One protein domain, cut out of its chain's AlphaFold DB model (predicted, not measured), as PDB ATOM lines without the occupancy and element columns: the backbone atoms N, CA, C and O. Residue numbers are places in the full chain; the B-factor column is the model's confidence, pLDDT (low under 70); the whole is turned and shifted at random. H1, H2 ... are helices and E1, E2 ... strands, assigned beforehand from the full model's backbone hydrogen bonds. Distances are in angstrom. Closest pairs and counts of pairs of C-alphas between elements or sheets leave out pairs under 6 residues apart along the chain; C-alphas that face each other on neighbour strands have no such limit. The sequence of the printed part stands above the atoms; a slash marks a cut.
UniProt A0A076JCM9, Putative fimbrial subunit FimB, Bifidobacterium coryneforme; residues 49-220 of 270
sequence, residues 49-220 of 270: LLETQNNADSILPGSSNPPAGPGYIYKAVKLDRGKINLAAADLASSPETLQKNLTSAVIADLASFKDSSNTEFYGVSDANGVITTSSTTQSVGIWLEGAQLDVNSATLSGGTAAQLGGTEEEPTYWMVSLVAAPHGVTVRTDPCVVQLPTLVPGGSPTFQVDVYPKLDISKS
ATOM      1  N   LEU A  49      24.649  54.111   9.690       77.88
ATOM      2  CA  LEU A  49      26.004  53.600   9.820       77.88
ATOM      3  C   LEU A  49      26.561  53.975  11.193       77.88
ATOM      4  O   LEU A  49      26.785  55.151  11.481       77.88
ATOM      5  N   LEU A  50      26.811  52.973  12.030       76.44
ATOM      6  CA  LEU A  50      27.361  53.149  13.373       76.44
ATOM      7  C   LEU A  50      28.726  52.469  13.467       76.44
ATOM      8  O   LEU A  50      28.901  51.358  12.967       76.44
ATOM      9  N   GLU A  51      29.696  53.116  14.110       70.31
ATOM     10  CA  GLU A  51      31.009  52.508  14.323       70.31
ATOM     11  C   GLU A  51      30.878  51.331  15.298       70.31
ATOM     12  O   GLU A  51      30.391  51.489  16.422       70.31
ATOM     13  N   THR A  52      31.331  50.142  14.894       65.69
ATOM     14  CA  THR A  52      31.393  49.003  15.814       65.69
ATOM     15  C   THR A  52      32.621  49.178  16.701       65.69
ATOM     16  O   THR A  52      33.752  49.053  16.233       65.69
ATOM     17  N   GLN A  53      32.428  49.469  17.987       52.50
ATOM     18  CA  GLN A  53      33.518  49.322  18.951       52.50
ATOM     19  C   GLN A  53      33.728  47.829  19.211       52.50
ATOM     20  O   GLN A  53      32.754  47.111  19.396       52.50
ATOM     21  N   ASN A  54      34.985  47.379  19.179       44.84
ATOM     22  CA  ASN A  54      35.474  45.989  19.179       44.84
ATOM     23  C   ASN A  54      35.020  45.075  20.350       44.84
ATOM     24  O   ASN A  54      35.847  44.401  20.957       44.84
ATOM     25  N   ASN A  55      33.728  44.983  20.658       42.88
ATOM     26  CA  ASN A  55      33.156  43.911  21.462       42.88
ATOM     27  C   ASN A  55      32.184  43.108  20.598       42.88
ATOM     28  O   ASN A  55      31.106  43.564  20.217       42.88
ATOM     29  N   ALA A  56      32.658  41.914  20.255       49.19
ATOM     30  CA  ALA A  56      31.977  40.889  19.493       49.19
ATOM     31  C   ALA A  56      30.639  40.473  20.138       49.19
ATOM     32  O   ALA A  56      30.460  40.581  21.348       49.19
ATOM     33  N   ASP A  57      29.740  39.967  19.290       44.50
ATOM     34  CA  ASP A  57      28.489  39.243  19.584       44.50
ATOM     35  C   ASP A  57      27.164  40.023  19.657       44.50
ATOM     36  O   ASP A  57      26.109  39.388  19.692       44.50
ATOM     37  N   SER A  58      27.141  41.358  19.560       41.62
ATOM     38  CA  SER A  58      25.863  42.092  19.462       41.62
ATOM     39  C   SER A  58      25.461  42.377  18.010       41.62
ATOM     40  O   SER A  58      26.182  43.050  17.277       41.62
ATOM     41  N   ILE A  59      24.288  41.876  17.602       44.88
ATOM     42  CA  ILE A  59      23.662  42.124  16.283       44.88
ATOM     43  C   ILE A  59      23.052  43.534  16.223       44.88
ATOM     44  O   ILE A  59      22.921  44.116  15.149       44.88
ATOM     45  N   LEU A  60      22.700  44.097  17.383       51.78
ATOM     46  CA  LEU A  60      22.213  45.464  17.505       51.78
ATOM     47  C   LEU A  60      23.331  46.372  18.028       51.78
ATOM     48  O   LEU A  60      24.080  45.962  18.924       51.78
ATOM     49  N   PRO A  61      23.446  47.604  17.511       49.94
ATOM     50  CA  PRO A  61      24.375  48.581  18.056       49.94
ATOM     51  C   PRO A  61      24.061  48.821  19.538       49.94
ATOM     52  O   PRO A  61      22.906  49.010  19.923       49.94
ATOM     53  N   GLY A  62      25.096  48.821  20.381       51.66
ATOM     54  CA  GLY A  62      24.959  49.338  21.738       51.66
ATOM     55  C   GLY A  62      24.567  50.815  21.678       51.66
ATOM     56  O   GLY A  62      24.962  51.526  20.752       51.66
ATOM     57  N   SER A  63      23.831  51.303  22.675       52.12
ATOM     58  CA  SER A  63      23.359  52.698  22.774       52.12
ATOM     59  C   SER A  63      24.470  53.767  22.792       52.12
ATOM     60  O   SER A  63      24.181  54.955  22.890       52.12
ATOM     61  N   SER A  64      25.736  53.356  22.707       57.38
ATOM     62  CA  SER A  64      26.939  54.181  22.773       57.38
ATOM     63  C   SER A  64      27.760  54.215  21.479       57.38
ATOM     64  O   SER A  64      28.812  54.853  21.472       57.38
ATOM     65  N   ASN A  65      27.352  53.520  20.412       65.88
ATOM     66  CA  ASN A  65      28.133  53.512  19.173       65.88
ATOM     67  C   ASN A  65      27.989  54.861  18.447       65.88
ATOM     68  O   ASN A  65      26.864  55.247  18.117       65.88
ATOM     69  N   PRO A  66      29.090  55.597  18.202       71.19
ATOM     70  CA  PRO A  66      29.015  56.858  17.482       71.19
ATOM     71  C   PRO A  66      28.642  56.618  16.010       71.19
ATOM     72  O   PRO A  66      28.938  55.551  15.460       71.19
ATOM     73  N   PRO A  67      28.009  57.601  15.347       79.25
ATOM     74  CA  PRO A  67      27.783  57.537  13.909       79.25
ATOM     75  C   PRO A  67      29.115  57.437  13.161       79.25
ATOM     76  O   PRO A  67      30.080  58.116  13.509       79.25
ATOM     77  N   ALA A  68      29.156  56.623  12.107       79.94
ATOM     78  CA  ALA A  68      30.355  56.439  11.285       79.94
ATOM     79  C   ALA A  68      30.748  57.705  10.505       79.94
ATOM     80  O   ALA A  68      31.899  57.848  10.090       79.94
ATOM     81  N   GLY A  69      29.797  58.624  10.316       81.88
ATOM     82  CA  GLY A  69      29.997  59.885   9.617       81.88
ATOM     83  C   GLY A  69      29.862  59.778   8.090       81.88
ATOM     84  O   GLY A  69      29.323  58.797   7.561       81.88
ATOM     85  N   PRO A  70      30.312  60.811   7.360       86.38
ATOM     86  CA  PRO A  70      30.004  60.970   5.945       86.38
ATOM     87  C   PRO A  70      30.924  60.178   5.018       86.38
ATOM     88  O   PRO A  70      32.044  59.816   5.374       86.38
ATOM     89  N   GLY A  71      30.471  60.007   3.775       85.50
ATOM     90  CA  GLY A  71      31.316  59.579   2.655       85.50
ATOM     91  C   GLY A  71      31.397  58.070   2.415       85.50
ATOM     92  O   GLY A  71      32.158  57.643   1.552       85.50
ATOM     93  N   TYR A  72      30.627  57.254   3.135       88.44
ATOM     94  CA  TYR A  72      30.487  55.835   2.807       88.44
ATOM     95  C   TYR A  72      29.492  55.687   1.660       88.44
ATOM     96  O   TYR A  72      28.365  56.178   1.755       88.44
ATOM     97  N   ILE A  73      29.899  55.005   0.589       91.06
ATOM     98  CA  ILE A  73      29.055  54.781  -0.583       91.06
ATOM     99  C   ILE A  73      28.475  53.375  -0.532       91.06
ATOM    100  O   ILE A  73      29.205  52.381  -0.593       91.06
ATOM    101  N   TYR A  74      27.149  53.309  -0.486       92.31
ATOM    102  CA  TYR A  74      26.384  52.075  -0.577       92.31
ATOM    103  C   TYR A  74      25.706  51.943  -1.935       92.31
ATOM    104  O   TYR A  74      25.307  52.930  -2.554       92.31
ATOM    105  N   LYS A  75      25.554  50.697  -2.373       92.56
ATOM    106  CA  LYS A  75      24.795  50.293  -3.550       92.56
ATOM    107  C   LYS A  75      23.611  49.438  -3.115       92.56
ATOM    108  O   LYS A  75      23.799  48.477  -2.366       92.56
ATOM    109  N   ALA A  76      22.424  49.772  -3.610       91.38
ATOM    110  CA  ALA A  76      21.215  48.966  -3.502       91.38
ATOM    111  C   ALA A  76      20.884  48.370  -4.877       91.38
ATOM    112  O   ALA A  76      20.794  49.105  -5.857       91.38
ATOM    113  N   VAL A  77      20.712  47.052  -4.963       92.50
ATOM    114  CA  VAL A  77      20.369  46.329  -6.202       92.50
ATOM    115  C   VAL A  77      19.017  45.650  -6.030       92.50
ATOM    116  O   VAL A  77      18.850  44.894  -5.071       92.50
ATOM    117  N   LYS A  78      18.070  45.888  -6.950       91.12
ATOM    118  CA  LYS A  78      16.751  45.236  -6.922       91.12
ATOM    119  C   LYS A  78      16.906  43.742  -7.214       91.12
ATOM    120  O   LYS A  78      17.576  43.344  -8.173       91.12
ATOM    121  N   LEU A  79      16.281  42.921  -6.381       91.88
ATOM    122  CA  LEU A  79      16.267  41.468  -6.492       91.88
ATOM    123  C   LEU A  79      14.922  40.990  -7.044       91.88
ATOM    124  O   LEU A  79      13.873  41.576  -6.771       91.88
ATOM    125  N   ASP A  80      14.966  39.901  -7.802       92.19
ATOM    126  CA  ASP A  80      13.801  39.213  -8.341       92.19
ATOM    127  C   ASP A  80      13.018  38.557  -7.199       92.19
ATOM    128  O   ASP A  80      13.480  37.617  -6.541       92.19
ATOM    129  N   ARG A  81      11.802  39.054  -6.973       88.75
ATOM    130  CA  ARG A  81      10.908  38.561  -5.922       88.75
ATOM    131  C   ARG A  81      10.614  37.068  -6.057       88.75
ATOM    132  O   ARG A  81      10.598  36.360  -5.052       88.75
ATOM    133  N   GLY A  82      10.346  36.588  -7.272       89.19
ATOM    134  CA  GLY A  82       9.989  35.192  -7.510       89.19
ATOM    135  C   GLY A  82      11.120  34.258  -7.094       89.19
ATOM    136  O   GLY A  82      10.892  33.287  -6.374       89.19
ATOM    137  N   LYS A  83      12.354  34.605  -7.462       91.69
ATOM    138  CA  LYS A  83      13.548  33.835  -7.092       91.69
ATOM    139  C   LYS A  83      13.843  33.888  -5.599       91.69
ATOM    140  O   LYS A  83      14.186  32.860  -5.022       91.69
ATOM    141  N   ILE A  84      13.668  35.048  -4.964       90.12
ATOM    142  CA  ILE A  84      13.817  35.181  -3.510       90.12
ATOM    143  C   ILE A  84      12.802  34.310  -2.770       90.12
ATOM    144  O   ILE A  84      13.182  33.583  -1.856       90.12
ATOM    145  N   ASN A  85      11.536  34.325  -3.187       87.81
ATOM    146  CA  ASN A  85      10.488  33.525  -2.554       87.81
ATOM    147  C   ASN A  85      10.718  32.019  -2.727       87.81
ATOM    148  O   ASN A  85      10.506  31.262  -1.783       87.81
ATOM    149  N   LEU A  86      11.173  31.585  -3.907       87.06
ATOM    150  CA  LEU A  86      11.540  30.187  -4.152       87.06
ATOM    151  C   LEU A  86      12.715  29.761  -3.265       87.06
ATOM    152  O   LEU A  86      12.608  28.773  -2.546       87.06
ATOM    153  N   ALA A  87      13.786  30.556  -3.228       86.75
ATOM    154  CA  ALA A  87      14.931  30.274  -2.369       86.75
ATOM    155  C   ALA A  87      14.540  30.253  -0.884       86.75
ATOM    156  O   ALA A  87      14.976  29.378  -0.142       86.75
ATOM    157  N   ALA A  88      13.687  31.178  -0.440       85.31
ATOM    158  CA  ALA A  88      13.197  31.203   0.932       85.31
ATOM    159  C   ALA A  88      12.359  29.960   1.282       85.31
ATOM    160  O   ALA A  88      12.441  29.477   2.409       85.31
ATOM    161  N   ALA A  89      11.584  29.426   0.332       82.94
ATOM    162  CA  ALA A  89      10.814  28.197   0.521       82.94
ATOM    163  C   ALA A  89      11.709  26.947   0.601       82.94
ATOM    164  O   ALA A  89      11.448  26.062   1.418       82.94
ATOM    165  N   ASP A  90      12.777  26.893  -0.199       79.56
ATOM    166  CA  ASP A  90      13.751  25.791  -0.186       79.56
ATOM    167  C   ASP A  90      14.617  25.803   1.087       79.56
ATOM    168  O   ASP A  90      15.032  24.760   1.601       79.56
ATOM    169  N   LEU A  91      14.858  26.992   1.641       78.75
ATOM    170  CA  LEU A  91      15.573  27.212   2.894       78.75
ATOM    171  C   LEU A  91      14.641  26.988   4.096       78.75
ATOM    172  O   LEU A  91      14.370  27.910   4.865       78.75
ATOM    173  N   ALA A  92      14.162  25.756   4.290       61.09
ATOM    174  CA  ALA A  92      13.344  25.372   5.444       61.09
ATOM    175  C   ALA A  92      14.088  25.639   6.771       61.09
ATOM    176  O   ALA A  92      14.876  24.823   7.250       61.09
ATOM    177  N   SER A  93      13.868  26.815   7.358       66.06
ATOM    178  CA  SER A  93      14.621  27.322   8.507       66.06
ATOM    179  C   SER A  93      13.759  28.239   9.378       66.06
ATOM    180  O   SER A  93      12.719  28.734   8.944       66.06
ATOM    181  N   SER A  94      14.153  28.429  10.644       66.38
ATOM    182  CA  SER A  94      13.475  29.389  11.521       66.38
ATOM    183  C   SER A  94      13.597  30.806  10.937       66.38
ATOM    184  O   SER A  94      14.617  31.105  10.310       66.38
ATOM    185  N   PRO A  95      12.630  31.714  11.176       66.12
ATOM    186  CA  PRO A  95      12.689  33.084  10.652       66.12
ATOM    187  C   PRO A  95      14.012  33.808  10.955       66.12
ATOM    188  O   PRO A  95      14.531  34.540  10.117       66.12
ATOM    189  N   GLU A  96      14.597  33.540  12.126       61.09
ATOM    190  CA  GLU A  96      15.866  34.119  12.586       61.09
ATOM    191  C   GLU A  96      17.080  33.693  11.744       61.09
ATOM    192  O   GLU A  96      18.038  34.450  11.596       61.09
ATOM    193  N   THR A  97      17.055  32.487  11.172       70.50
ATOM    194  CA  THR A  97      18.152  31.960  10.343       70.50
ATOM    195  C   THR A  97      17.876  32.103   8.849       70.50
ATOM    196  O   THR A  97      18.821  32.205   8.065       70.50
ATOM    197  N   LEU A  98      16.602  32.211   8.465       78.31
ATOM    198  CA  LEU A  98      16.161  32.395   7.086       78.31
ATOM    199  C   LEU A  98      16.790  33.636   6.448       78.31
ATOM    200  O   LEU A  98      17.375  33.531   5.374       78.31
ATOM    201  N   GLN A  99      16.753  34.789   7.125       76.38
ATOM    202  CA  GLN A  99      17.300  36.038   6.580       76.38
ATOM    203  C   GLN A  99      18.802  35.932   6.283       76.38
ATOM    204  O   GLN A  99      19.280  36.383   5.239       76.38
ATOM    205  N   LYS A 100      19.554  35.303   7.193       77.31
ATOM    206  CA  LYS A 100      20.995  35.082   7.047       77.31
ATOM    207  C   LYS A 100      21.300  34.113   5.905       77.31
ATOM    208  O   LYS A 100      22.195  34.379   5.101       77.31
ATOM    209  N   ASN A 101      20.566  33.006   5.827       80.75
ATOM    210  CA  ASN A 101      20.755  31.991   4.792       80.75
ATOM    211  C   ASN A 101      20.397  32.539   3.408       80.75
ATOM    212  O   ASN A 101      21.166  32.365   2.466       80.75
ATOM    213  N   LEU A 102      19.288  33.273   3.310       83.69
ATOM    214  CA  LEU A 102      18.866  33.948   2.089       83.69
ATOM    215  C   LEU A 102      19.908  34.979   1.647       83.69
ATOM    216  O   LEU A 102      20.332  34.969   0.497       83.69
ATOM    217  N   THR A 103      20.385  35.818   2.572       83.25
ATOM    218  CA  THR A 103      21.455  36.786   2.282       83.25
ATOM    219  C   THR A 103      22.721  36.082   1.791       83.25
ATOM    220  O   THR A 103      23.318  36.509   0.808       83.25
ATOM    221  N   SER A 104      23.103  34.962   2.412       85.62
ATOM    222  CA  SER A 104      24.274  34.176   2.001       85.62
ATOM    223  C   SER A 104      24.111  33.580   0.598       85.62
ATOM    224  O   SER A 104      25.056  33.615  -0.189       85.62
ATOM    225  N   ALA A 105      22.919  33.079   0.260       85.31
ATOM    226  CA  ALA A 105      22.608  32.556  -1.070       85.31
ATOM    227  C   ALA A 105      22.661  33.655  -2.144       85.31
ATOM    228  O   ALA A 105      23.264  33.461  -3.198       85.31
ATOM    229  N   VAL A 106      22.101  34.833  -1.849       87.69
ATOM    230  CA  VAL A 106      22.141  35.992  -2.753       87.69
ATOM    231  C   VAL A 106      23.571  36.494  -2.955       87.69
ATOM    232  O   VAL A 106      23.939  36.823  -4.075       87.69
ATOM    233  N   ILE A 107      24.407  36.523  -1.913       87.75
ATOM    234  CA  ILE A 107      25.824  36.908  -2.046       87.75
ATOM    235  C   ILE A 107      26.587  35.905  -2.919       87.75
ATOM    236  O   ILE A 107      27.421  36.315  -3.727       87.75
ATOM    237  N   ALA A 108      26.318  34.607  -2.761       87.81
ATOM    238  CA  ALA A 108      27.015  33.556  -3.497       87.81
ATOM    239  C   ALA A 108      26.754  33.611  -5.012       87.81
ATOM    240  O   ALA A 108      27.659  33.309  -5.788       87.81
ATOM    241  N   ASP A 109      25.551  34.018  -5.432       90.25
ATOM    242  CA  ASP A 109      25.186  34.147  -6.847       90.25
ATOM    243  C   ASP A 109      24.221  35.318  -7.100       90.25
ATOM    244  O   ASP A 109      23.075  35.138  -7.517       90.25
ATOM    245  N   LEU A 110      24.690  36.547  -6.866       89.50
ATOM    246  CA  LEU A 110      23.869  37.753  -7.035       89.50
ATOM    247  C   LEU A 110      23.263  37.848  -8.439       89.50
ATOM    248  O   LEU A 110      22.112  38.252  -8.586       89.50
ATOM    249  N   ALA A 111      24.019  37.470  -9.473       91.19
ATOM    250  CA  ALA A 111      23.575  37.571 -10.860       91.19
ATOM    251  C   ALA A 111      22.291  36.771 -11.112       91.19
ATOM    252  O   ALA A 111      21.405  37.259 -11.817       91.19
ATOM    253  N   SER A 112      22.155  35.591 -10.499       92.25
ATOM    254  CA  SER A 112      20.931  34.796 -10.601       92.25
ATOM    255  C   SER A 112      19.728  35.468  -9.937       92.25
ATOM    256  O   SER A 112      18.623  35.326 -10.453       92.25
ATOM    257  N   PHE A 113      19.924  36.239  -8.863       92.88
ATOM    258  CA  PHE A 113      18.855  36.882  -8.091       92.88
ATOM    259  C   PHE A 113      18.518  38.306  -8.536       92.88
ATOM    260  O   PHE A 113      17.518  38.840  -8.065       92.88
ATOM    261  N   LYS A 114      19.300  38.940  -9.417       93.69
ATOM    262  CA  LYS A 114      18.979  40.288  -9.914       93.69
ATOM    263  C   LYS A 114      17.620  40.307 -10.612       93.69
ATOM    264  O   LYS A 114      17.303  39.416 -11.405       93.69
ATOM    265  N   ASP A 115      16.858  41.362 -10.344       90.88
ATOM    266  CA  ASP A 115      15.643  41.646 -11.095       90.88
ATOM    267  C   ASP A 115      15.970  41.950 -12.565       90.88
ATOM    268  O   ASP A 115      17.010  42.535 -12.888       90.88
ATOM    269  N   SER A 116      15.064  41.571 -13.467       87.25
ATOM    270  CA  SER A 116      15.242  41.733 -14.916       87.25
ATOM    271  C   SER A 116      15.429  43.191 -15.358       87.25
ATOM    272  O   SER A 116      16.130  43.443 -16.342       87.25
ATOM    273  N   SER A 117      14.880  44.154 -14.608       84.69
ATOM    274  CA  SER A 117      15.077  45.589 -14.852       84.69
ATOM    275  C   SER A 117      16.516  46.050 -14.611       84.69
ATOM    276  O   SER A 117      16.910  47.104 -15.105       84.69
ATOM    277  N   ASN A 118      17.322  45.263 -13.885       80.88
ATOM    278  CA  ASN A 118      18.665  45.627 -13.436       80.88
ATOM    279  C   ASN A 118      18.722  46.949 -12.650       80.88
ATOM    280  O   ASN A 118      19.766  47.601 -12.637       80.88
ATOM    281  N   THR A 119      17.635  47.325 -11.972       88.31
ATOM    282  CA  THR A 119      17.579  48.557 -11.181       88.31
ATOM    283  C   THR A 119      18.608  48.548 -10.056       88.31
ATOM    284  O   THR A 119      18.657  47.633  -9.227       88.31
ATOM    285  N   GLU A 120      19.413  49.606 -10.014       91.12
ATOM    286  CA  GLU A 120      20.400  49.845  -8.974       91.12
ATOM    287  C   GLU A 120      20.484  51.322  -8.610       91.12
ATOM    288  O   GLU A 120      20.383  52.197  -9.470       91.12
ATOM    289  N   PHE A 121      20.701  51.582  -7.324       90.75
ATOM    290  CA  PHE A 121      20.824  52.921  -6.764       90.75
ATOM    291  C   PHE A 121      22.086  53.036  -5.921       90.75
ATOM    292  O   PHE A 121      22.558  52.056  -5.338       90.75
ATOM    293  N   TYR A 122      22.601  54.256  -5.823       91.50
ATOM    294  CA  TYR A 122      23.764  54.578  -5.006       91.50
ATOM    295  C   TYR A 122      23.410  55.616  -3.951       91.50
ATOM    296  O   TYR A 122      22.685  56.558  -4.237       91.50
ATOM    297  N   GLY A 123      23.930  55.471  -2.740       89.31
ATOM    298  CA  GLY A 123      23.755  56.448  -1.668       89.31
ATOM    299  C   GLY A 123      25.086  56.784  -1.019       89.31
ATOM    300  O   GLY A 123      25.949  55.915  -0.903       89.31
ATOM    301  N   VAL A 124      25.253  58.038  -0.595       89.38
ATOM    302  CA  VAL A 124      26.425  58.496   0.173       89.38
ATOM    303  C   VAL A 124      25.968  58.919   1.554       89.38
ATOM    304  O   VAL A 124      25.042  59.723   1.654       89.38
ATOM    305  N   SER A 125      26.609  58.405   2.605       87.44
ATOM    306  CA  SER A 125      26.250  58.763   3.978       87.44
ATOM    307  C   SER A 125      26.491  60.243   4.282       87.44
ATOM    308  O   SER A 125      27.477  60.837   3.828       87.44
ATOM    309  N   ASP A 126      25.584  60.839   5.058       84.81
ATOM    310  CA  ASP A 126      25.689  62.211   5.555       84.81
ATOM    311  C   ASP A 126      26.601  62.336   6.788       84.81
ATOM    312  O   ASP A 126      27.236  61.380   7.234       84.81
ATOM    313  N   ALA A 127      26.660  63.538   7.368       83.12
ATOM    314  CA  ALA A 127      27.458  63.815   8.563       83.12
ATOM    315  C   ALA A 127      27.100  62.933   9.777       83.12
ATOM    316  O   ALA A 127      27.935  62.763  10.664       83.12
ATOM    317  N   ASN A 128      25.896  62.359   9.805       81.69
ATOM    318  CA  ASN A 128      25.410  61.468  10.853       81.69
ATOM    319  C   ASN A 128      25.538  59.986  10.470       81.69
ATOM    320  O   ASN A 128      25.054  59.127  11.203       81.69
ATOM    321  N   GLY A 129      26.173  59.661   9.341       81.62
ATOM    322  CA  GLY A 129      26.253  58.287   8.857       81.62
ATOM    323  C   GLY A 129      24.926  57.763   8.309       81.62
ATOM    324  O   GLY A 129      24.730  56.552   8.283       81.62
ATOM    325  N   VAL A 130      24.010  58.633   7.889       83.69
ATOM    326  CA  VAL A 130      22.674  58.242   7.428       83.69
ATOM    327  C   VAL A 130      22.577  58.328   5.906       83.69
ATOM    328  O   VAL A 130      23.114  59.250   5.295       83.69
ATOM    329  N   ILE A 131      21.887  57.365   5.293       86.00
ATOM    330  CA  ILE A 131      21.405  57.416   3.904       86.00
ATOM    331  C   ILE A 131      19.903  57.148   3.946       86.00
ATOM    332  O   ILE A 131      19.500  56.105   4.444       86.00
ATOM    333  N   THR A 132      19.077  58.043   3.426       82.81
ATOM    334  CA  THR A 132      17.614  57.914   3.424       82.81
ATOM    335  C   THR A 132      17.023  58.155   2.029       82.81
ATOM    336  O   THR A 132      17.752  58.347   1.056       82.81
ATOM    337  N   THR A 133      15.704  58.072   1.867       72.62
ATOM    338  CA  THR A 133      15.042  58.423   0.597       72.62
ATOM    339  C   THR A 133      14.814  59.934   0.507       72.62
ATOM    340  O   THR A 133      14.937  60.662   1.486       72.62
ATOM    341  N   SER A 134      14.573  60.410  -0.715       62.56
ATOM    342  CA  SER A 134      14.620  61.812  -1.147       62.56
ATOM    343  C   SER A 134      14.327  62.902  -0.099       62.56
ATOM    344  O   SER A 134      13.257  62.949   0.504       62.56
ATOM    345  N   SER A 135      15.211  63.899  -0.052       53.03
ATOM    346  CA  SER A 135      14.917  65.261   0.396       53.03
ATOM    347  C   SER A 135      15.300  66.214  -0.734       53.03
ATOM    348  O   SER A 135      16.410  66.139  -1.255       53.03
ATOM    349  N   THR A 136      14.420  67.144  -1.114       48.09
ATOM    350  CA  THR A 136      14.681  68.137  -2.184       48.09
ATOM    351  C   THR A 136      15.792  69.136  -1.844       48.09
ATOM    352  O   THR A 136      16.134  69.985  -2.664       48.09
ATOM    353  N   THR A 137      16.356  69.057  -0.637       48.88
ATOM    354  CA  THR A 137      17.333  70.015  -0.106       48.88
ATOM    355  C   THR A 137      18.715  69.415   0.139       48.88
ATOM    356  O   THR A 137      19.644  70.162   0.441       48.88
ATOM    357  N   GLN A 138      18.881  68.097   0.003       54.88
ATOM    358  CA  GLN A 138      20.123  67.405   0.348       54.88
ATOM    359  C   GLN A 138      20.621  66.573  -0.834       54.88
ATOM    360  O   GLN A 138      19.882  65.779  -1.401       54.88
ATOM    361  N   SER A 139      21.889  66.760  -1.211       59.03
ATOM    362  CA  SER A 139      22.587  65.949  -2.221       59.03
ATOM    363  C   SER A 139      23.385  64.788  -1.614       59.03
ATOM    364  O   SER A 139      23.925  63.960  -2.342       59.03
ATOM    365  N   VAL A 140      23.482  64.746  -0.284       67.00
ATOM    366  CA  VAL A 140      24.197  63.741   0.513       67.00
ATOM    367  C   VAL A 140      23.223  63.210   1.557       67.00
ATOM    368  O   VAL A 140      22.328  63.937   1.980       67.00
ATOM    369  N   GLY A 141      23.378  61.953   1.955       74.31
ATOM    370  CA  GLY A 141      22.431  61.277   2.832       74.31
ATOM    371  C   GLY A 141      21.172  60.823   2.117       74.31
ATOM    372  O   GLY A 141      20.193  60.514   2.784       74.31
ATOM    373  N   ILE A 142      21.182  60.771   0.782       84.94
ATOM    374  CA  ILE A 142      20.063  60.271  -0.013       84.94
ATOM    375  C   ILE A 142      20.493  59.188  -0.999       84.94
ATOM    376  O   ILE A 142      21.640  59.160  -1.451       84.94
ATOM    377  N   TRP A 143      19.555  58.319  -1.355       87.62
ATOM    378  CA  TRP A 143      19.693  57.413  -2.490       87.62
ATOM    379  C   TRP A 143      19.529  58.149  -3.823       87.62
ATOM    380  O   TRP A 143      18.676  59.027  -3.959       87.62
ATOM    381  N   LEU A 144      20.328  57.760  -4.813       87.44
ATOM    382  CA  LEU A 144      20.404  58.356  -6.139       87.44
ATOM    383  C   LEU A 144      20.225  57.297  -7.229       87.44
ATOM    384  O   LEU A 144      20.920  56.277  -7.261       87.44
ATOM    385  N   GLU A 145      19.325  57.587  -8.159       86.88
ATOM    386  CA  GLU A 145      19.105  56.847  -9.394       86.88
ATOM    387  C   GLU A 145      19.983  57.413 -10.510       86.88
ATOM    388  O   GLU A 145      20.125  58.627 -10.642       86.88
ATOM    389  N   GLY A 146      20.599  56.535 -11.309       85.38
ATOM    390  CA  GLY A 146      21.434  56.923 -12.453       85.38
ATOM    391  C   GLY A 146      22.790  57.550 -12.095       85.38
ATOM    392  O   GLY A 146      23.514  57.987 -12.993       85.38
ATOM    393  N   ALA A 147      23.152  57.598 -10.809       88.75
ATOM    394  CA  ALA A 147      24.457  58.076 -10.362       88.75
ATOM    395  C   ALA A 147      25.595  57.167 -10.856       88.75
ATOM    396  O   ALA A 147      25.447  55.949 -10.951       88.75
ATOM    397  N   GLN A 148      26.748  57.769 -11.147       89.00
ATOM    398  CA  GLN A 148      27.961  57.070 -11.568       89.00
ATOM    399  C   GLN A 148      28.978  57.049 -10.429       89.00
ATOM    400  O   GLN A 148      29.322  58.103  -9.887       89.00
ATOM    401  N   LEU A 149      29.466  55.855 -10.092       88.62
ATOM    402  CA  LEU A 149      30.503  55.646  -9.087       88.62
ATOM    403  C   LEU A 149      31.895  55.750  -9.712       88.62
ATOM    404  O   LEU A 149      32.244  54.967 -10.594       88.62
ATOM    405  N   ASP A 150      32.717  56.648  -9.178       86.69
ATOM    406  CA  ASP A 150      34.167  56.578  -9.327       86.69
ATOM    407  C   ASP A 150      34.756  55.859  -8.106       86.69
ATOM    408  O   ASP A 150      34.787  56.384  -6.990       86.69
ATOM    409  N   VAL A 151      35.189  54.618  -8.329       77.56
ATOM    410  CA  VAL A 151      35.741  53.740  -7.288       77.56
ATOM    411  C   VAL A 151      37.099  54.246  -6.791       77.56
ATOM    412  O   VAL A 151      37.439  54.025  -5.633       77.56
ATOM    413  N   ASN A 152      37.870  54.943  -7.632       80.88
ATOM    414  CA  ASN A 152      39.219  55.387  -7.273       80.88
ATOM    415  C   ASN A 152      39.184  56.593  -6.335       80.88
ATOM    416  O   ASN A 152      40.002  56.696  -5.423       80.88
ATOM    417  N   SER A 153      38.246  57.510  -6.565       80.75
ATOM    418  CA  SER A 153      38.048  58.689  -5.721       80.75
ATOM    419  C   SER A 153      37.031  58.467  -4.601       80.75
ATOM    420  O   SER A 153      36.906  59.337  -3.741       80.75
ATOM    421  N   ALA A 154      36.312  57.337  -4.605       84.00
ATOM    422  CA  ALA A 154      35.174  57.077  -3.726       84.00
ATOM    423  C   ALA A 154      34.140  58.219  -3.782       84.00
ATOM    424  O   ALA A 154      33.706  58.744  -2.756       84.00
ATOM    425  N   THR A 155      33.753  58.624  -4.998       85.94
ATOM    426  CA  THR A 155      32.764  59.693  -5.222       85.94
ATOM    427  C   THR A 155      31.645  59.258  -6.156       85.94
ATOM    428  O   THR A 155      31.869  58.482  -7.084       85.94
ATOM    429  N   LEU A 156      30.453  59.829  -5.960       86.88
ATOM    430  CA  LEU A 156      29.350  59.740  -6.917       86.88
ATOM    431  C   LEU A 156      29.255  61.011  -7.761       86.88
ATOM    432  O   LEU A 156      29.496  62.115  -7.271       86.88
ATOM    433  N   SER A 157      28.852  60.854  -9.019       87.38
ATOM    434  CA  SER A 157      28.537  61.963  -9.918       87.38
ATOM    435  C   SER A 157      27.185  61.762 -10.602       87.38
ATOM    436  O   SER A 157      26.796  60.639 -10.925       87.38
ATOM    437  N   GLY A 158      26.471  62.868 -10.828       84.31
ATOM    438  CA  GLY A 158      25.139  62.854 -11.432       84.31
ATOM    439  C   GLY A 158      24.072  62.184 -10.560       84.31
ATOM    440  O   GLY A 158      24.206  62.091  -9.341       84.31
ATOM    441  N   GLY A 159      23.011  61.728 -11.223       83.25
ATOM    442  CA  GLY A 159      21.865  61.066 -10.613       83.25
ATOM    443  C   GLY A 159      20.791  62.008 -10.065       83.25
ATOM    444  O   GLY A 159      20.979  63.219  -9.939       83.25
ATOM    445  N   THR A 160      19.636  61.428  -9.763       81.81
ATOM    446  CA  THR A 160      18.471  62.102  -9.173       81.81
ATOM    447  C   THR A 160      18.020  61.355  -7.934       81.81
ATOM    448  O   THR A 160      18.286  60.164  -7.816       81.81
ATOM    449  N   ALA A 161      17.339  62.029  -7.006       80.56
ATOM    450  CA  ALA A 161      16.844  61.376  -5.800       80.56
ATOM    451  C   ALA A 161      15.997  60.141  -6.157       80.56
ATOM    452  O   ALA A 161      15.020  60.252  -6.897       80.56
ATOM    453  N   ALA A 162      16.402  58.978  -5.650       78.06
ATOM    454  CA  ALA A 162      15.713  57.721  -5.877       78.06
ATOM    455  C   ALA A 162      14.569  57.551  -4.878       78.06
ATOM    456  O   ALA A 162      14.679  57.898  -3.695       78.06
ATOM    457  N   GLN A 163      13.496  56.936  -5.356       71.94
ATOM    458  CA  GLN A 163      12.455  56.375  -4.513       71.94
ATOM    459  C   GLN A 163      12.642  54.860  -4.511       71.94
ATOM    460  O   GLN A 163      12.536  54.216  -5.549       71.94
ATOM    461  N   LEU A 164      12.960  54.283  -3.350       65.50
ATOM    462  CA  LEU A 164      13.106  52.827  -3.217       65.50
ATOM    463  C   LEU A 164      11.770  52.102  -3.013       65.50
ATOM    464  O   LEU A 164      11.741  50.885  -2.848       65.50
ATOM    465  N   GLY A 165      10.656  52.828  -3.071       60.28
ATOM    466  CA  GLY A 165       9.324  52.253  -3.060       60.28
ATOM    467  C   GLY A 165       8.968  51.596  -4.387       60.28
ATOM    468  O   GLY A 165       9.166  52.169  -5.455       60.28
ATOM    469  N   GLY A 166       8.388  50.399  -4.321       49.75
ATOM    470  CA  GLY A 166       7.651  49.868  -5.457       49.75
ATOM    471  C   GLY A 166       6.377  50.685  -5.666       49.75
ATOM    472  O   GLY A 166       5.648  50.957  -4.718       49.75
ATOM    473  N   THR A 167       6.045  50.978  -6.920       51.75
ATOM    474  CA  THR A 167       4.654  51.222  -7.350       51.75
ATOM    475  C   THR A 167       3.817  49.933  -7.317       51.75
ATOM    476  O   THR A 167       2.719  49.883  -7.863       51.75
ATOM    477  N   GLU A 168       4.381  48.855  -6.777       54.00
ATOM    478  CA  GLU A 168       3.888  47.495  -6.873       54.00
ATOM    479  C   GLU A 168       3.054  47.167  -5.627       54.00
ATOM    480  O   GLU A 168       3.437  47.471  -4.497       54.00
ATOM    481  N   GLU A 169       1.919  46.496  -5.833       62.28
ATOM    482  CA  GLU A 169       1.055  45.938  -4.778       62.28
ATOM    483  C   GLU A 169       1.742  44.807  -3.978       62.28
ATOM    484  O   GLU A 169       1.111  44.151  -3.150       62.28
ATOM    485  N   GLU A 170       3.034  44.558  -4.220       71.62
ATOM    486  CA  GLU A 170       3.828  43.464  -3.661       71.62
ATOM    487  C   GLU A 170       5.172  43.960  -3.078       71.62
ATOM    488  O   GLU A 170       5.707  44.981  -3.517       71.62
ATOM    489  N   PRO A 171       5.718  43.290  -2.042       76.31
ATOM    490  CA  PRO A 171       6.957  43.725  -1.404       76.31
ATOM    491  C   PRO A 171       8.140  43.596  -2.365       76.31
ATOM    492  O   PRO A 171       8.235  42.629  -3.124       76.31
ATOM    493  N   THR A 172       9.084  44.531  -2.274       83.31
ATOM    494  CA  THR A 172      10.308  44.517  -3.087       83.31
ATOM    495  C   THR A 172      11.508  44.081  -2.257       83.31
ATOM    496  O   THR A 172      11.579  44.342  -1.056       83.31
ATOM    497  N   TYR A 173      12.461  43.405  -2.897       87.25
ATOM    498  CA  TYR A 173      13.674  42.912  -2.250       87.25
ATOM    499  C   TYR A 173      14.895  43.616  -2.824       87.25
ATOM    500  O   TYR A 173      14.999  43.801  -4.036       87.25
ATOM    501  N   TRP A 174      15.829  43.984  -1.953       89.50
ATOM    502  CA  TRP A 174      17.036  44.709  -2.329       89.50
ATOM    503  C   TRP A 174      18.254  44.100  -1.652       89.50
ATOM    504  O   TRP A 174      18.210  43.791  -0.465       89.50
ATOM    505  N   MET A 175      19.355  43.959  -2.385       91.25
ATOM    506  CA  MET A 175      20.664  43.710  -1.787       91.25
ATOM    507  C   MET A 175      21.371  45.042  -1.584       91.25
ATOM    508  O   MET A 175      21.568  45.792  -2.539       91.25
ATOM    509  N   VAL A 176      21.781  45.310  -0.351       90.81
ATOM    510  CA  VAL A 176      22.481  46.526   0.045       90.81
ATOM    511  C   VAL A 176      23.907  46.169   0.444       90.81
ATOM    512  O   VAL A 176      24.136  45.271   1.255       90.81
ATOM    513  N   SER A 177      24.879  46.860  -0.147       91.12
ATOM    514  CA  SER A 177      26.304  46.585   0.056       91.12
ATOM    515  C   SER A 177      27.134  47.860  -0.010       91.12
ATOM    516  O   SER A 177      26.819  48.771  -0.775       91.12
ATOM    517  N   LEU A 178      28.200  47.929   0.786       90.50
ATOM    518  CA  LEU A 178      29.192  48.994   0.668       90.50
ATOM    519  C   LEU A 178      30.058  48.749  -0.566       90.50
ATOM    520  O   LEU A 178      30.562  47.646  -0.767       90.50
ATOM    521  N   VAL A 179      30.253  49.794  -1.365       91.38
ATOM    522  CA  VAL A 179      31.047  49.741  -2.602       91.38
ATOM    523  C   VAL A 179      32.261  50.665  -2.574       91.38
ATOM    524  O   VAL A 179      33.217  50.417  -3.304       91.38
ATOM    525  N   ALA A 180      32.257  51.696  -1.726       89.88
ATOM    526  CA  ALA A 180      33.431  52.525  -1.472       89.88
ATOM    527  C   ALA A 180      33.379  53.139  -0.067       89.88
ATOM    528  O   ALA A 180      32.308  53.483   0.434       89.88
ATOM    529  N   ALA A 181      34.544  53.286   0.558       87.75
ATOM    530  CA  ALA A 181      34.711  53.931   1.857       87.75
ATOM    531  C   ALA A 181      35.418  55.288   1.700       87.75
ATOM    532  O   ALA A 181      36.112  55.487   0.698       87.75
ATOM    533  N   PRO A 182      35.301  56.203   2.681       84.50
ATOM    534  CA  PRO A 182      36.061  57.445   2.676       84.50
ATOM    535  C   PRO A 182      37.568  57.191   2.560       84.50
ATOM    536  O   PRO A 182      38.098  56.215   3.095       84.50
ATOM    537  N   HIS A 183      38.280  58.100   1.896       81.88
ATOM    538  CA  HIS A 183      39.723  57.977   1.710       81.88
ATOM    539  C   HIS A 183      40.463  57.813   3.052       81.88
ATOM    540  O   HIS A 183      40.238  58.570   3.996       81.88
ATOM    541  N   GLY A 184      41.377  56.841   3.130       75.94
ATOM    542  CA  GLY A 184      42.137  56.529   4.351       75.94
ATOM    543  C   GLY A 184      41.393  55.651   5.366       75.94
ATOM    544  O   GLY A 184      41.972  55.275   6.388       75.94
ATOM    545  N   VAL A 185      40.143  55.275   5.083       80.69
ATOM    546  CA  VAL A 185      39.360  54.347   5.900       80.69
ATOM    547  C   VAL A 185      39.339  52.978   5.232       80.69
ATOM    548  O   VAL A 185      38.906  52.835   4.091       80.69
ATOM    549  N   THR A 186      39.778  51.951   5.958       78.69
ATOM    550  CA  THR A 186      39.494  50.562   5.587       78.69
ATOM    551  C   THR A 186      38.326  50.091   6.430       78.69
ATOM    552  O   THR A 186      38.337  50.240   7.649       78.69
ATOM    553  N   VAL A 187      37.301  49.532   5.804       81.56
ATOM    554  CA  VAL A 187      36.122  49.047   6.517       81.56
ATOM    555  C   VAL A 187      35.686  47.718   5.935       81.56
ATOM    556  O   VAL A 187      35.707  47.513   4.720       81.56
ATOM    557  N   ARG A 188      35.287  46.813   6.820       78.31
ATOM    558  CA  ARG A 188      34.578  45.596   6.453       78.31
ATOM    559  C   ARG A 188      33.127  45.736   6.881       78.31
ATOM    560  O   ARG A 188      32.840  46.150   8.001       78.31
ATOM    561  N   THR A 189      32.224  45.381   5.981       80.06
ATOM    562  CA  THR A 189      30.798  45.292   6.273       80.06
ATOM    563  C   THR A 189      30.200  44.103   5.545       80.06
ATOM    564  O   THR A 189      30.661  43.744   4.458       80.06
ATOM    565  N   ASP A 190      29.207  43.480   6.165       77.94
ATOM    566  CA  ASP A 190      28.486  42.368   5.567       77.94
ATOM    567  C   ASP A 190      27.316  42.922   4.735       77.94
ATOM    568  O   ASP A 190      26.525  43.721   5.248       77.94
ATOM    569  N   PRO A 191      27.178  42.528   3.453       83.94
ATOM    570  CA  PRO A 191      25.999  42.865   2.670       83.94
ATOM    571  C   PRO A 191      24.731  42.319   3.325       83.94
ATOM    572  O   PRO A 191      24.754  41.272   3.974       83.94
ATOM    573  N   CYS A 192      23.607  42.987   3.097       83.44
ATOM    574  CA  CYS A 192      22.317  42.545   3.612       83.44
ATOM    575  C   CYS A 192      21.259  42.529   2.513       83.44
ATOM    576  O   CYS A 192      21.232  43.394   1.636       83.44
ATOM    577  N   VAL A 193      20.379  41.532   2.565       85.50
ATOM    578  CA  VAL A 193      19.120  41.563   1.821       85.50
ATOM    579  C   VAL A 193      18.084  42.254   2.695       85.50
ATOM    580  O   VAL A 193      17.999  41.975   3.891       85.50
ATOM    581  N   VAL A 194      17.302  43.155   2.114       84.94
ATOM    582  CA  VAL A 194      16.232  43.886   2.795       84.94
ATOM    583  C   VAL A 194      14.937  43.739   2.016       84.94
ATOM    584  O   VAL A 194      14.936  43.699   0.785       84.94
ATOM    585  N   GLN A 195      13.833  43.645   2.748       84.12
ATOM    586  CA  GLN A 195      12.492  43.620   2.189       84.12
ATOM    587  C   GLN A 195      11.831  44.968   2.469       84.12
ATOM    588  O   GLN A 195      11.696  45.360   3.627       84.12
ATOM    589  N   LEU A 196      11.411  45.664   1.417       80.00
ATOM    590  CA  LEU A 196      10.595  46.864   1.531       80.00
ATOM    591  C   LEU A 196       9.119  46.473   1.359       80.00
ATOM    592  O   LEU A 196       8.776  45.812   0.372       80.00
ATOM    593  N   PRO A 197       8.249  46.824   2.319       71.56
ATOM    594  CA  PRO A 197       6.838  46.461   2.277       71.56
ATOM    595  C   PRO A 197       6.078  47.229   1.189       71.56
ATOM    596  O   PRO A 197       6.548  48.227   0.641       71.56
ATOM    597  N   THR A 198       4.875  46.749   0.896       68.31
ATOM    598  CA  THR A 198       3.943  47.327  -0.078       68.31
ATOM    599  C   THR A 198       3.398  48.671   0.373       68.31
ATOM    600  O   THR A 198       3.051  48.836   1.545       68.31
ATOM    601  N   LEU A 199       3.195  49.589  -0.572       63.22
ATOM    602  CA  LEU A 199       2.368  50.770  -0.340       63.22
ATOM    603  C   LEU A 199       0.904  50.320  -0.170       63.22
ATOM    604  O   LEU A 199       0.344  49.712  -1.078       63.22
ATOM    605  N   VAL A 200       0.276  50.586   0.979       57.09
ATOM    606  CA  VAL A 200      -1.141  50.241   1.201       57.09
ATOM    607  C   VAL A 200      -2.025  51.370   0.652       57.09
ATOM    608  O   VAL A 200      -1.963  52.484   1.183       57.09
ATOM    609  N   PRO A 201      -2.876  51.134  -0.369       52.78
ATOM    610  CA  PRO A 201      -3.763  52.172  -0.888       52.78
ATOM    611  C   PRO A 201      -4.738  52.651   0.199       52.78
ATOM    612  O   PRO A 201      -5.548  51.880   0.708       52.78
ATOM    613  N   GLY A 202      -4.669  53.936   0.558       56.06
ATOM    614  CA  GLY A 202      -5.604  54.574   1.494       56.06
ATOM    615  C   GLY A 202      -5.269  54.452   2.987       56.06
ATOM    616  O   GLY A 202      -6.083  54.871   3.809       56.06
ATOM    617  N   GLY A 203      -4.096  53.926   3.356       45.69
ATOM    618  CA  GLY A 203      -3.625  53.874   4.745       45.69
ATOM    619  C   GLY A 203      -2.278  54.577   4.940       45.69
ATOM    620  O   GLY A 203      -1.440  54.571   4.047       45.69
ATOM    621  N   SER A 204      -2.054  55.145   6.129       38.62
ATOM    622  CA  SER A 204      -0.700  55.351   6.671       38.62
ATOM    623  C   SER A 204      -0.390  54.205   7.649       38.62
ATOM    624  O   SER A 204      -1.317  53.747   8.324       38.62
ATOM    625  N   PRO A 205       0.872  53.754   7.767       48.62
ATOM    626  CA  PRO A 205       2.042  54.604   7.618       48.62
ATOM    627  C   PRO A 205       2.929  54.243   6.425       48.62
ATOM    628  O   PRO A 205       3.127  53.086   6.070       48.62
ATOM    629  N   THR A 206       3.516  55.297   5.872       57.34
ATOM    630  CA  THR A 206       4.933  55.380   5.516       57.34
ATOM    631  C   THR A 206       5.754  54.286   6.197       57.34
ATOM    632  O   THR A 206       5.896  54.287   7.421       57.34
ATOM    633  N   PHE A 207       6.283  53.335   5.439       56.72
ATOM    634  CA  PHE A 207       7.168  52.338   6.027       56.72
ATOM    635  C   PHE A 207       8.599  52.857   5.987       56.72
ATOM    636  O   PHE A 207       9.120  53.161   4.916       56.72
ATOM    637  N   GLN A 208       9.222  52.943   7.159       63.69
ATOM    638  CA  GLN A 208      10.650  53.177   7.302       63.69
ATOM    639  C   GLN A 208      11.315  51.842   7.630       63.69
ATOM    640  O   GLN A 208      11.005  51.215   8.642       63.69
ATOM    641  N   VAL A 209      12.203  51.396   6.748       64.12
ATOM    642  CA  VAL A 209      13.068  50.244   6.994       64.12
ATOM    643  C   VAL A 209      14.432  50.784   7.391       64.12
ATOM    644  O   VAL A 209      15.158  51.307   6.547       64.12
ATOM    645  N   ASP A 210      14.749  50.669   8.680       70.19
ATOM    646  CA  ASP A 210      16.048  51.046   9.226       70.19
ATOM    647  C   ASP A 210      16.999  49.852   9.208       70.19
ATOM    648  O   ASP A 210      16.725  48.793   9.778       70.19
ATOM    649  N   VAL A 211      18.147  50.039   8.569       68.94
ATOM    650  CA  VAL A 211      19.211  49.043   8.478       68.94
ATOM    651  C   VAL A 211      20.438  49.572   9.197       68.94
ATOM    652  O   VAL A 211      20.846  50.713   8.979       68.94
ATOM    653  N   TYR A 212      21.060  48.715  10.003       73.62
ATOM    654  CA  TYR A 212      22.282  49.015  10.747       73.62
ATOM    655  C   TYR A 212      23.390  48.049  10.312       73.62
ATOM    656  O   TYR A 212      23.630  47.050  10.996       73.62
ATOM    657  N   PRO A 213      24.033  48.270   9.148       70.31
ATOM    658  CA  PRO A 213      25.125  47.417   8.705       70.31
ATOM    659  C   PRO A 213      26.238  47.416   9.749       70.31
ATOM    660  O   PRO A 213      26.650  48.473  10.236       70.31
ATOM    661  N   LYS A 214      26.760  46.232  10.071       71.00
ATOM    662  CA  LYS A 214      27.937  46.128  10.928       71.00
ATOM    663  C   LYS A 214      29.136  46.716  10.187       71.00
ATOM    664  O   LYS A 214      29.431  46.299   9.066       71.00
ATOM    665  N   LEU A 215      29.806  47.687  10.801       71.25
ATOM    666  CA  LEU A 215      30.974  48.367  10.240       71.25
ATOM    667  C   LEU A 215      32.177  48.097  11.134       71.25
ATOM    668  O   LEU A 215      32.313  48.705  12.198       71.25
ATOM    669  N   ASP A 216      33.045  47.194  10.695       73.94
ATOM    670  CA  ASP A 216      34.333  46.946  11.334       73.94
ATOM    671  C   ASP A 216      35.353  47.898  10.694       73.94
ATOM    672  O   ASP A 216      35.912  47.630   9.625       73.94
ATOM    673  N   ILE A 217      35.523  49.069  11.312       72.75
ATOM    674  CA  ILE A 217      36.341  50.163  10.781       72.75
ATOM    675  C   ILE A 217      37.770  50.056  11.316       72.75
ATOM    676  O   ILE A 217      38.017  50.102  12.518       72.75
ATOM    677  N   SER A 218      38.726  49.993  10.397       69.31
ATOM    678  CA  SER A 218      40.149  50.179  10.659       69.31
ATOM    679  C   SER A 218      40.586  51.504  10.039       69.31
ATOM    680  O   SER A 218      40.743  51.625   8.821       69.31
ATOM    681  N   LYS A 219      40.759  52.527  10.878       63.47
ATOM    682  CA  LYS A 219      41.352  53.797  10.448       63.47
ATOM    683  C   LYS A 219      42.857  53.574  10.356       63.47
ATOM    684  O   LYS A 219      43.485  53.178  11.333       63.47
ATOM    685  N   SER A 220      43.426  53.759   9.168       49.78
ATOM    686  CA  SER A 220      44.878  53.825   9.059       49.78
ATOM    687  C   SER A 220      45.303  55.166   9.651       49.78
ATOM    688  O   SER A 220      44.817  56.203   9.200       49.78
TER     689      SER A 220
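This is residues 49 to 220 of the 270 residues of the protein "Putative fimbrial subunit FimB" of Bifidobacterium coryneforme (UniProt A0A076JCM9). A strongly twisted, curled wall of five strands, E3 E2 E1 E6 E8, bears three helices on one side, with H2 over its edge strand E8. The small hairpin E4 E5 lies on the side far from H1, and a two-strand ribbon, E7 and E10, extends the wall where E7 runs on into E8. The printed part has 172 residues, with 78 of them, under half, in named elements: E1 H1 H2 H3 E2 E3 E4 E5 E6 E7 E8 E9 E10 along the chain, class mixed. The sheets are antiparallel. The whole is compact, with a radius of gyration of the C-alphas of 16.4 A and spans of 43 by 39 by 33 A.

Start at Leu 49: residues 50 to 51 pair in parallel with residues 214 to 215 of E10, residues 214 to 219. Next look at E1, residues 73 to 79, an inner strand. Beside it E6, residues 172 to 180, runs antiparallel at 152 degrees, with N 75 and O 177 2.8 A apart. H1, residues 81 to 90, only grazes the sheet with residues 81 to 85. H2, residues 95 to 108, touches H1 with residues 98 to 102 alone, at a steep tilt of 62 degrees, opposite ways; the closest C-alphas are those of Ala 88 and Leu 102, 6.4 A. H2 makes two layers with the sheet, a helix on one face, and lies over E8, residues 192 to 196, at a height of 9.6 A. H3, residues 110 to 113, lies over E1. E8 is antiparallel to E6, N 176 to O 192 2.8 A. E2, residues 120 to 124, pairs with E1, N 74 to O 123 2.9 A. It forms a hairpin with edge strand E3, residues 143 to 145, N 144 to O 122 2.7 A. E4, residues 148 to 150, and E5, residues 155 to 157, form another, N 148 to O 157 2.9 A. E7, residues 185 to 189, pairs with E10, N 218 to O 186 2.8 A. E9, residues 208 to 211, pairs with no named strand. In H1 every O i to N i+4 pair is within hydrogen-bond range; in H2, 8 of 10; H3 is too short for such a pair.

Find C-alpha 73 at (29.055, 54.781, -0.583), where E1 begins its 19.4 A. H2 is 20.1 A long and E6 24.5 A. E10, 15.5 A, ends at C-alpha 219, (41.352, 53.797, 10.448).

The C-alphas of Gly 202 and Ser 220, the two farthest apart, are 51.1 A apart. The printed part has no cut. The links E2 to E3, E5 to E6 and E8 to E9 are long. Confidence is under 70 at 48 residues, among them 52 to 65 and 198 to 209.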